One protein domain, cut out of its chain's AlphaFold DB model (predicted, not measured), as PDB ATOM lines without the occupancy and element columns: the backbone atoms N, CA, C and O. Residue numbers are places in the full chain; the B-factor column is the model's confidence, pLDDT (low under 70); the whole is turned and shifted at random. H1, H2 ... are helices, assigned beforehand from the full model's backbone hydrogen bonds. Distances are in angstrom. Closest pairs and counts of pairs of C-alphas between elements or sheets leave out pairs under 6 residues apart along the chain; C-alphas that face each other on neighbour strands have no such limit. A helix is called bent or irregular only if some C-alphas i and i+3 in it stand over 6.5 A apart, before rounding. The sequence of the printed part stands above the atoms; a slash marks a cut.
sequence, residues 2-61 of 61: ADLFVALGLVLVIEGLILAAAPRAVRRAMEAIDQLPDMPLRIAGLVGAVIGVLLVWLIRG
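This is residues 2 to 61 of the 61 residues of the protein "DUF2065 domain-containing protein" of Ancylobacter pratisalsi (UniProt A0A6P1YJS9). The longest helix, H3, is one arm of an open, three-sided frame; H1 is the other arm, and the short helix H2 is the base that joins them at one end, with the space between the two arms empty. The arms make the length of the frame, the free beginning of H1 and the free end of H3 lie at its open side, and the helices meet loosely at two corners without clear contact. The printed part has 60 residues with three named helices, in the order H1, H2, H3, and no named strand; the class is all helix. The whole is loose, with a radius of gyration of the C-alphas of 14.4 A, and its outline is flat, with spans of 38 by 29 by 14 A.

H3, residues 38 to 60, touches no helix. It is close to but not clearly touching H2, residues 23 to 34; their closest C-alphas, those of Ile 33 and Leu 41, are 7.7 A apart. H2 and H3 run opposite ways at a steep tilt of 57 degrees, with their centres 20.8 A apart. At its other end H2 is close to but not clearly touching H1, residues 2 to 21, and the closest C-alphas of the two, those of Leu 19 and Val 26, are 6.8 A apart. H1 and H2 are about perpendicular, at 77 degrees, with their centres 19.4 A apart. H1 and H3 are apart. In H1, H2 and H3 every pair of O i and N i+4 is within hydrogen-bond range.

H3 is 32.7 A long from C-alpha 38 at (-40.877, 89.691, 21.604) to C-alpha 60 at (-29.010, 68.519, -0.277). H2, from Pro 23 to Asp 34, measures 16.8 A from first to last C-alpha. H1 is 28.1 A long and begins with C-alpha 2 at (-24.386, 61.221, 10.692). No helix is bent or irregular.

The two C-alphas farthest apart, those of Gln 35 and Gly 61, are 38.7 A apart, while the first and last printed C-alphas, those of Ala 2 and Gly 61, are 17.0 A apart. Residues 2 to 14, which belong to H1, stand free, and so do residues 42 to 61, of which 42 to 60 belong to H3. The printed part has no cut and ends at residue 61, the chain's last. Both links are tight, with 1 residue between H1 and H2 and 3 residues between H2 and H3. The mean pLDDT of the printed part is 93.9, and residue 61 is the one printed residue under 70.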
ATOM      1  N   ALA A   2     -25.527  60.403  10.240       85.19
ATOM      2  CA  ALA A   2     -24.386  61.221  10.692       85.19
ATOM      3  C   ALA A   2     -24.552  62.732  10.431       85.19
ATOM      4  O   ALA A   2     -24.076  63.553  11.202       85.19
ATOM      5  N   ASP A   3     -25.286  63.093   9.382       87.31
ATOM      6  CA  ASP A   3     -25.512  64.475   8.952       87.31
ATOM      7  C   ASP A   3     -26.050  65.421  10.027       87.31
ATOM      8  O   ASP A   3     -25.611  66.564  10.115       87.31
ATOM      9  N   LEU A   4     -26.982  64.943  10.858       87.62
ATOM     10  CA  LEU A   4     -27.537  65.740  11.948       87.62
ATOM     11  C   LEU A   4     -26.464  66.045  12.997       87.62
ATOM     12  O   LEU A   4     -26.352  67.176  13.456       87.62
ATOM     13  N   PHE A   5     -25.644  65.047  13.338       93.94
ATOM     14  CA  PHE A   5     -24.535  65.216  14.274       93.94
ATOM     15  C   PHE A   5     -23.443  66.123  13.705       93.94
ATOM     16  O   PHE A   5     -22.877  66.919  14.446       93.94
ATOM     17  N   VAL A   6     -23.179  66.053  12.397       93.88
ATOM     18  CA  VAL A   6     -22.252  66.972  11.719       93.88
ATOM     19  C   VAL A   6     -22.783  68.403  11.768       93.88
ATOM     20  O   VAL A   6     -22.052  69.300  12.174       93.88
ATOM     21  N   ALA A   7     -24.052  68.625  11.417       92.06
ATOM     22  CA  ALA A   7     -24.668  69.949  11.482       92.06
ATOM     23  C   ALA A   7     -24.643  70.518  12.910       92.06
ATOM     24  O   ALA A   7     -24.245  71.665  13.108       92.06
ATOM     25  N   LEU A   8     -24.989  69.699  13.907       94.00
ATOM     26  CA  LEU A   8     -24.931  70.089  15.314       94.00
ATOM     27  C   LEU A   8     -23.497  70.417  15.757       94.00
ATOM     28  O   LEU A   8     -23.271  71.427  16.420       94.00
ATOM     29  N   GLY A   9     -22.524  69.600  15.351       96.56
ATOM     30  CA  GLY A   9     -21.109  69.841  15.623       96.56
ATOM     31  C   GLY A   9     -20.620  71.158  15.023       96.56
ATOM     32  O   GLY A   9     -19.946  71.924  15.704       96.56
ATOM     33  N   LEU A  10     -21.008  71.466  13.783       95.62
ATOM     34  CA  LEU A  10     -20.653  72.726  13.127       95.62
ATOM     35  C   LEU A  10     -21.252  73.941  13.841       95.62
ATOM     36  O   LEU A  10     -20.538  74.921  14.038       95.62
ATOM     37  N   VAL A  11     -22.516  73.872  14.276       95.69
ATOM     38  CA  VAL A  11     -23.135  74.946  15.073       95.69
ATOM     39  C   VAL A  11     -22.345  75.186  16.361       95.69
ATOM     40  O   VAL A  11     -21.983  76.326  16.639       95.69
ATOM     41  N   LEU A  12     -21.991  74.126  17.096       97.00
ATOM     42  CA  LEU A  12     -21.205  74.247  18.331       97.00
ATOM     43  C   LEU A  12     -19.810  74.836  18.092       97.00
ATOM     44  O   LEU A  12     -19.351  75.665  18.878       97.00
ATOM     45  N   VAL A  13     -19.133  74.433  17.013       97.94
ATOM     46  CA  VAL A  13     -17.828  74.995  16.634       97.94
ATOM     47  C   VAL A  13     -17.956  76.487  16.337       97.94
ATOM     48  O   VAL A  13     -17.167  77.278  16.849       97.94
ATOM     49  N   ILE A  14     -18.953  76.885  15.542       96.56
ATOM     50  CA  ILE A  14     -19.160  78.286  15.164       96.56
ATOM     51  C   ILE A  14     -19.507  79.129  16.397       96.56
ATOM     52  O   ILE A  14     -18.860  80.151  16.630       96.56
ATOM     53  N   GLU A  15     -20.464  78.699  17.221       95.56
ATOM     54  CA  GLU A  15     -20.837  79.436  18.435       95.56
ATOM     55  C   GLU A  15     -19.681  79.528  19.438       95.56
ATOM     56  O   GLU A  15     -19.394  80.611  19.955       95.56
ATOM     57  N   GLY A  16     -18.961  78.426  19.667       96.75
ATOM     58  CA  GLY A  16     -17.802  78.399  20.557       96.75
ATOM     59  C   GLY A  16     -16.682  79.334  20.094       96.75
ATOM     60  O   GLY A  16     -16.107  80.061  20.907       96.75
ATOM     61  N   LEU A  17     -16.407  79.375  18.787       97.56
ATOM     62  CA  LEU A  17     -15.422  80.293  18.211       97.56
ATOM     63  C   LEU A  17     -15.844  81.753  18.360       97.56
ATOM     64  O   LEU A  17     -15.008  82.580  18.716       97.56
ATOM     65  N   ILE A  18     -17.117  82.083  18.134       97.06
ATOM     66  CA  ILE A  18     -17.622  83.452  18.309       97.06
ATOM     67  C   ILE A  18     -17.474  83.895  19.772       97.06
ATOM     68  O   ILE A  18     -16.979  84.995  20.040       97.06
ATOM     69  N   LEU A  19     -17.843  83.025  20.719       95.88
ATOM     70  CA  LEU A  19     -17.696  83.280  22.155       95.88
ATOM     71  C   LEU A  19     -16.228  83.477  22.559       95.88
ATOM     72  O   LEU A  19     -15.930  84.383  23.339       95.88
ATOM     73  N   ALA A  20     -15.315  82.664  22.023       97.19
ATOM     74  CA  ALA A  20     -13.890  82.736  22.335       97.19
ATOM     75  C   ALA A  20     -13.194  83.941  21.679       97.19
ATOM     76  O   ALA A  20     -12.385  84.613  22.320       97.19
ATOM     77  N   ALA A  21     -13.508  84.233  20.415       97.94
ATOM     78  CA  ALA A  21     -12.845  85.277  19.637       97.94
ATOM     79  C   ALA A  21     -13.366  86.685  19.963       97.94
ATOM     80  O   ALA A  21     -12.591  87.642  19.982       97.94
ATOM     81  N   ALA A  22     -14.671  86.834  20.215       96.81
ATOM     82  CA  ALA A  22     -15.308  88.140  20.377       96.81
ATOM     83  C   ALA A  22     -16.369  88.172  21.501       96.81
ATOM     84  O   ALA A  22     -17.504  88.604  21.275       96.81
ATOM     85  N   PRO A  23     -16.012  87.842  22.759       94.69
ATOM     86  CA  PRO A  23     -16.972  87.770  23.867       94.69
ATOM     87  C   PRO A  23     -17.680  89.105  24.150       94.69
ATOM     88  O   PRO A  23     -18.828  89.135  24.589       94.69
ATOM     89  N   ARG A  24     -17.013  90.239  23.887       96.50
ATOM     90  CA  ARG A  24     -17.607  91.578  24.052       96.50
ATOM     91  C   ARG A  24     -18.692  91.869  23.015       96.50
ATOM     92  O   ARG A  24     -19.665  92.538  23.345       96.50
ATOM     93  N   ALA A  25     -18.527  91.385  21.783       95.12
ATOM     94  CA  ALA A  25     -19.531  91.558  20.737       95.12
ATOM     95  C   ALA A  25     -20.797  90.761  21.070       95.12
ATOM     96  O   ALA A  25     -21.892  91.307  20.975       95.12
ATOM     97  N   VAL A  26     -20.635  89.525  21.559       95.88
ATOM     98  CA  VAL A  26     -21.757  88.684  22.005       95.88
ATOM     99  C   VAL A  26     -22.546  89.360  23.124       95.88
ATOM    100  O   VAL A  26     -23.763  89.463  23.036       95.88
ATOM    101  N   ARG A  27     -21.864  89.893  24.147       95.88
ATOM    102  CA  ARG A  27     -22.529  90.604  25.255       95.88
ATOM    103  C   ARG A  27     -23.348  91.803  24.772       95.88
ATOM    104  O   ARG A  27     -24.510  91.914  25.140       95.88
ATOM    105  N   ARG A  28     -22.791  92.639  23.887       95.75
ATOM    106  CA  ARG A  28     -23.525  93.773  23.297       95.75
ATOM    107  C   ARG A  28     -24.728  93.330  22.467       95.75
ATOM    108  O   ARG A  28     -25.766  93.974  22.511       95.75
ATOM    109  N   ALA A  29     -24.592  92.245  21.705       93.50
ATOM    110  CA  ALA A  29     -25.708  91.691  20.947       93.50
ATOM    111  C   ALA A  29     -26.831  91.208  21.880       93.50
ATOM    112  O   ALA A  29     -27.997  91.469  21.603       93.50
ATOM    113  N   MET A  30     -26.489  90.572  23.004       94.12
ATOM    114  CA  MET A  30     -27.474  90.151  24.008       94.12
ATOM    115  C   MET A  30     -28.180  91.348  24.656       94.12
ATOM    116  O   MET A  30     -29.400  91.340  24.755       94.12
ATOM    117  N   GLU A  31     -27.438  92.396  25.025       95.75
ATOM    118  CA  GLU A  31     -28.008  93.647  25.553       95.75
ATOM    119  C   GLU A  31     -28.950  94.326  24.551       95.75
ATOM    120  O   GLU A  31     -29.957  94.907  24.946       95.75
ATOM    121  N   ALA A  32     -28.638  94.255  23.253       92.38
ATOM    122  CA  ALA A  32     -29.521  94.758  22.210       92.38
ATOM    123  C   ALA A  32     -30.795  93.909  22.102       92.38
ATOM    124  O   ALA A  32     -31.882  94.471  22.041       92.38
ATOM    125  N   ILE A  33     -30.678  92.576  22.117       93.56
ATOM    126  CA  ILE A  33     -31.828  91.657  22.061       93.56
ATOM    127  C   ILE A  33     -32.787  91.892  23.234       93.56
ATOM    128  O   ILE A  33     -33.993  91.908  23.015       93.56
ATOM    129  N   ASP A  34     -32.265  92.133  24.436       94.00
ATOM    130  CA  ASP A  34     -33.066  92.375  25.646       94.00
ATOM    131  C   ASP A  34     -33.932  93.648  25.553       94.00
ATOM    132  O   ASP A  34     -34.957  93.778  26.215       94.00
ATOM    133  N   GLN A  35     -33.549  94.593  24.687       93.00
ATOM    134  CA  GLN A  35     -34.302  95.826  24.439       93.00
ATOM    135  C   GLN A  35     -35.365  95.673  23.341       93.00
ATOM    136  O   GLN A  35     -36.202  96.568  23.177       93.00
ATOM    137  N   LEU A  36     -35.346  94.583  22.563       90.38
ATOM    138  CA  LEU A  36     -36.349  94.349  21.527       90.38
ATOM    139  C   LEU A  36     -37.624  93.732  22.127       90.38
ATOM    140  O   LEU A  36     -37.548  92.803  22.925       90.38
ATOM    141  N   PRO A  37     -38.819  94.160  21.679       91.44
ATOM    142  CA  PRO A  37     -40.053  93.441  21.974       91.44
ATOM    143  C   PRO A  37     -40.034  92.012  21.400       91.44
ATOM    144  O   PRO A  37     -39.417  91.750  20.364       91.44
ATOM    145  N   ASP A  38     -40.812  91.108  22.003       93.38
ATOM    146  CA  ASP A  38     -40.877  89.691  21.604       93.38
ATOM    147  C   ASP A  38     -41.250  89.476  20.129       93.38
ATOM    148  O   ASP A  38     -40.801  88.522  19.493       93.38
ATOM    149  N   MET A  39     -42.108  90.333  19.570       94.62
ATOM    150  CA  MET A  39     -42.659  90.131  18.228       94.62
ATOM    151  C   MET A  39     -41.590  90.255  17.121       94.62
ATOM    152  O   MET A  39     -41.441  89.307  16.347       94.62
ATOM    153  N   PRO A  40     -40.790  91.339  17.046       92.75
ATOM    154  CA  PRO A  40     -39.617  91.407  16.172       92.75
ATOM    155  C   PRO A  40     -38.654  90.226  16.323       92.75
ATOM    156  O   PRO A  40     -38.197  89.684  15.315       92.75
ATOM    157  N   LEU A  41     -38.381  89.794  17.559       94.06
ATOM    158  CA  LEU A  41     -37.465  88.685  17.827       94.06
ATOM    159  C   LEU A  41     -38.003  87.362  17.261       94.06
ATOM    160  O   LEU A  41     -37.270  86.614  16.610       94.06
ATOM    161  N   ARG A  42     -39.307  87.104  17.428       94.94
ATOM    162  CA  ARG A  42     -39.992  85.941  16.842       94.94
ATOM    163  C   ARG A  42     -39.956  85.961  15.319       94.94
ATOM    164  O   ARG A  42     -39.692  84.926  14.711       94.94
ATOM    165  N   ILE A  43     -40.202  87.117  14.702       96.81
ATOM    166  CA  ILE A  43     -40.163  87.259  13.240       96.81
ATOM    167  C   ILE A  43     -38.748  86.989  12.725       96.81
ATOM    168  O   ILE A  43     -38.585  86.195  11.803       96.81
ATOM    169  N   ALA A  44     -37.725  87.587  13.341       94.38
ATOM    170  CA  ALA A  44     -36.333  87.364  12.957       94.38
ATOM    171  C   ALA A  44     -35.940  85.881  13.071       94.38
ATOM    172  O   ALA A  44     -35.347  85.327  12.144       94.38
ATOM    173  N   GLY A  45     -36.338  85.219  14.164       94.69
ATOM    174  CA  GLY A  45     -36.112  83.786  14.360       94.69
ATOM    175  C   GLY A  45     -36.809  82.919  13.307       94.69
ATOM    176  O   GLY A  45     -36.188  82.021  12.743       94.69
ATOM    177  N   LEU A  46     -38.074  83.213  12.988       97.62
ATOM    178  CA  LEU A  46     -38.828  82.489  11.959       97.62
ATOM    179  C   LEU A  46     -38.221  82.673  10.566       97.62
ATOM    180  O   LEU A  46     -38.050  81.694   9.844       97.62
ATOM    181  N   VAL A  47     -37.854  83.904  10.200       97.81
ATOM    182  CA  VAL A  47     -37.194  84.192   8.918       97.81
ATOM    183  C   VAL A  47     -35.862  83.449   8.826       97.81
ATOM    184  O   VAL A  47     -35.601  82.791   7.819       97.81
ATOM    185  N   GLY A  48     -35.050  83.478   9.888       96.75
ATOM    186  CA  GLY A  48     -33.792  82.734   9.953       96.75
ATOM    187  C   GLY A  48     -33.987  81.223   9.799       96.75
ATOM    188  O   GLY A  48     -33.280  80.591   9.015       96.75
ATOM    189  N   ALA A  49     -34.984  80.649  10.479       96.12
ATOM    190  CA  ALA A  49     -35.310  79.228  10.369       96.12
ATOM    191  C   ALA A  49     -35.744  78.840   8.947       96.12
ATOM    192  O   ALA A  49     -35.246  77.853   8.404       96.12
ATOM    193  N   VAL A  50     -36.620  79.631   8.317       97.94
ATOM    194  CA  VAL A  50     -37.064  79.398   6.933       97.94
ATOM    195  C   VAL A  50     -35.880  79.447   5.969       97.94
ATOM    196  O   VAL A  50     -35.721  78.537   5.157       97.94
ATOM    197  N   ILE A  51     -35.015  80.459   6.082       97.50
ATOM    198  CA  ILE A  51     -33.813  80.572   5.245       97.50
ATOM    199  C   ILE A  51     -32.888  79.370   5.463       97.50
ATOM    200  O   ILE A  51     -32.407  78.787   4.493       97.50
ATOM    201  N   GLY A  52     -32.668  78.964   6.716       93.25
ATOM    202  CA  GLY A  52     -31.843  77.804   7.049       93.25
ATOM    203  C   GLY A  52     -32.363  76.517   6.406       93.25
ATOM    204  O   GLY A  52     -31.594  75.787   5.782       93.25
ATOM    205  N   VAL A  53     -33.672  76.269   6.483       94.44
ATOM    206  CA  VAL A  53     -34.306  75.107   5.841       94.44
ATOM    207  C   VAL A  53     -34.164  75.166   4.321       94.44
ATOM    208  O   VAL A  53     -33.796  74.162   3.714       94.44
ATOM    209  N   LEU A  54     -34.399  76.328   3.704       96.19
ATOM    210  CA  LEU A  54     -34.255  76.504   2.255       96.19
ATOM    211  C   LEU A  54     -32.818  76.262   1.783       96.19
ATOM    212  O   LEU A  54     -32.621  75.605   0.766       96.19
ATOM    213  N   LEU A  55     -31.817  76.743   2.524       93.94
ATOM    214  CA  LEU A  55     -30.407  76.503   2.211       93.94
ATOM    215  C   LEU A  55     -30.047  75.022   2.318       93.94
ATOM    216  O   LEU A  55     -29.408  74.481   1.419       93.94
ATOM    217  N   VAL A  56     -30.475  74.353   3.391       91.50
ATOM    218  CA  VAL A  56     -30.248  72.910   3.550       91.50
ATOM    219  C   VAL A  56     -30.917  72.139   2.415       91.50
ATOM    220  O   VAL A  56     -30.296  71.233   1.863       91.50
ATOM    221  N   TRP A  57     -32.144  72.512   2.040       92.88
ATOM    222  CA  TRP A  57     -32.865  71.896   0.929       92.88
ATOM    223  C   TRP A  57     -32.185  72.149  -0.420       92.88
ATOM    224  O   TRP A  57     -32.086  71.223  -1.204       92.88
ATOM    225  N   LEU A  58     -31.647  73.343  -0.677       93.06
ATOM    226  CA  LEU A  58     -30.934  73.648  -1.925       93.06
ATOM    227  C   LEU A  58     -29.592  72.909  -2.047       93.06
ATOM    228  O   LEU A  58     -29.180  72.557  -3.145       93.06
ATOM    229  N   ILE A  59     -28.883  72.716  -0.932       91.38
ATOM    230  CA  ILE A  59     -27.567  72.057  -0.924       91.38
ATOM    231  C   ILE A  59     -27.707  70.526  -0.965       91.38
ATOM    232  O   ILE A  59     -26.815  69.846  -1.470       91.38
ATOM    233  N   ARG A  60     -28.784  69.974  -0.386       83.69
ATOM    234  CA  ARG A  60     -29.010  68.519  -0.277       83.69
ATOM    235  C   ARG A  60     -30.082  67.953  -1.208       83.69
ATOM    236  O   ARG A  60     -30.158  66.728  -1.304       83.69
ATOM    237  N   GLY A  61     -30.946  68.793  -1.769       64.62
ATOM    238  CA  GLY A  61     -31.955  68.424  -2.764       64.62
ATOM    239  C   GLY A  61     -31.339  68.271  -4.141       64.62
ATOM    240  O   GLY A  61     -31.841  67.396  -4.877       64.62
TER     241      GLY A  61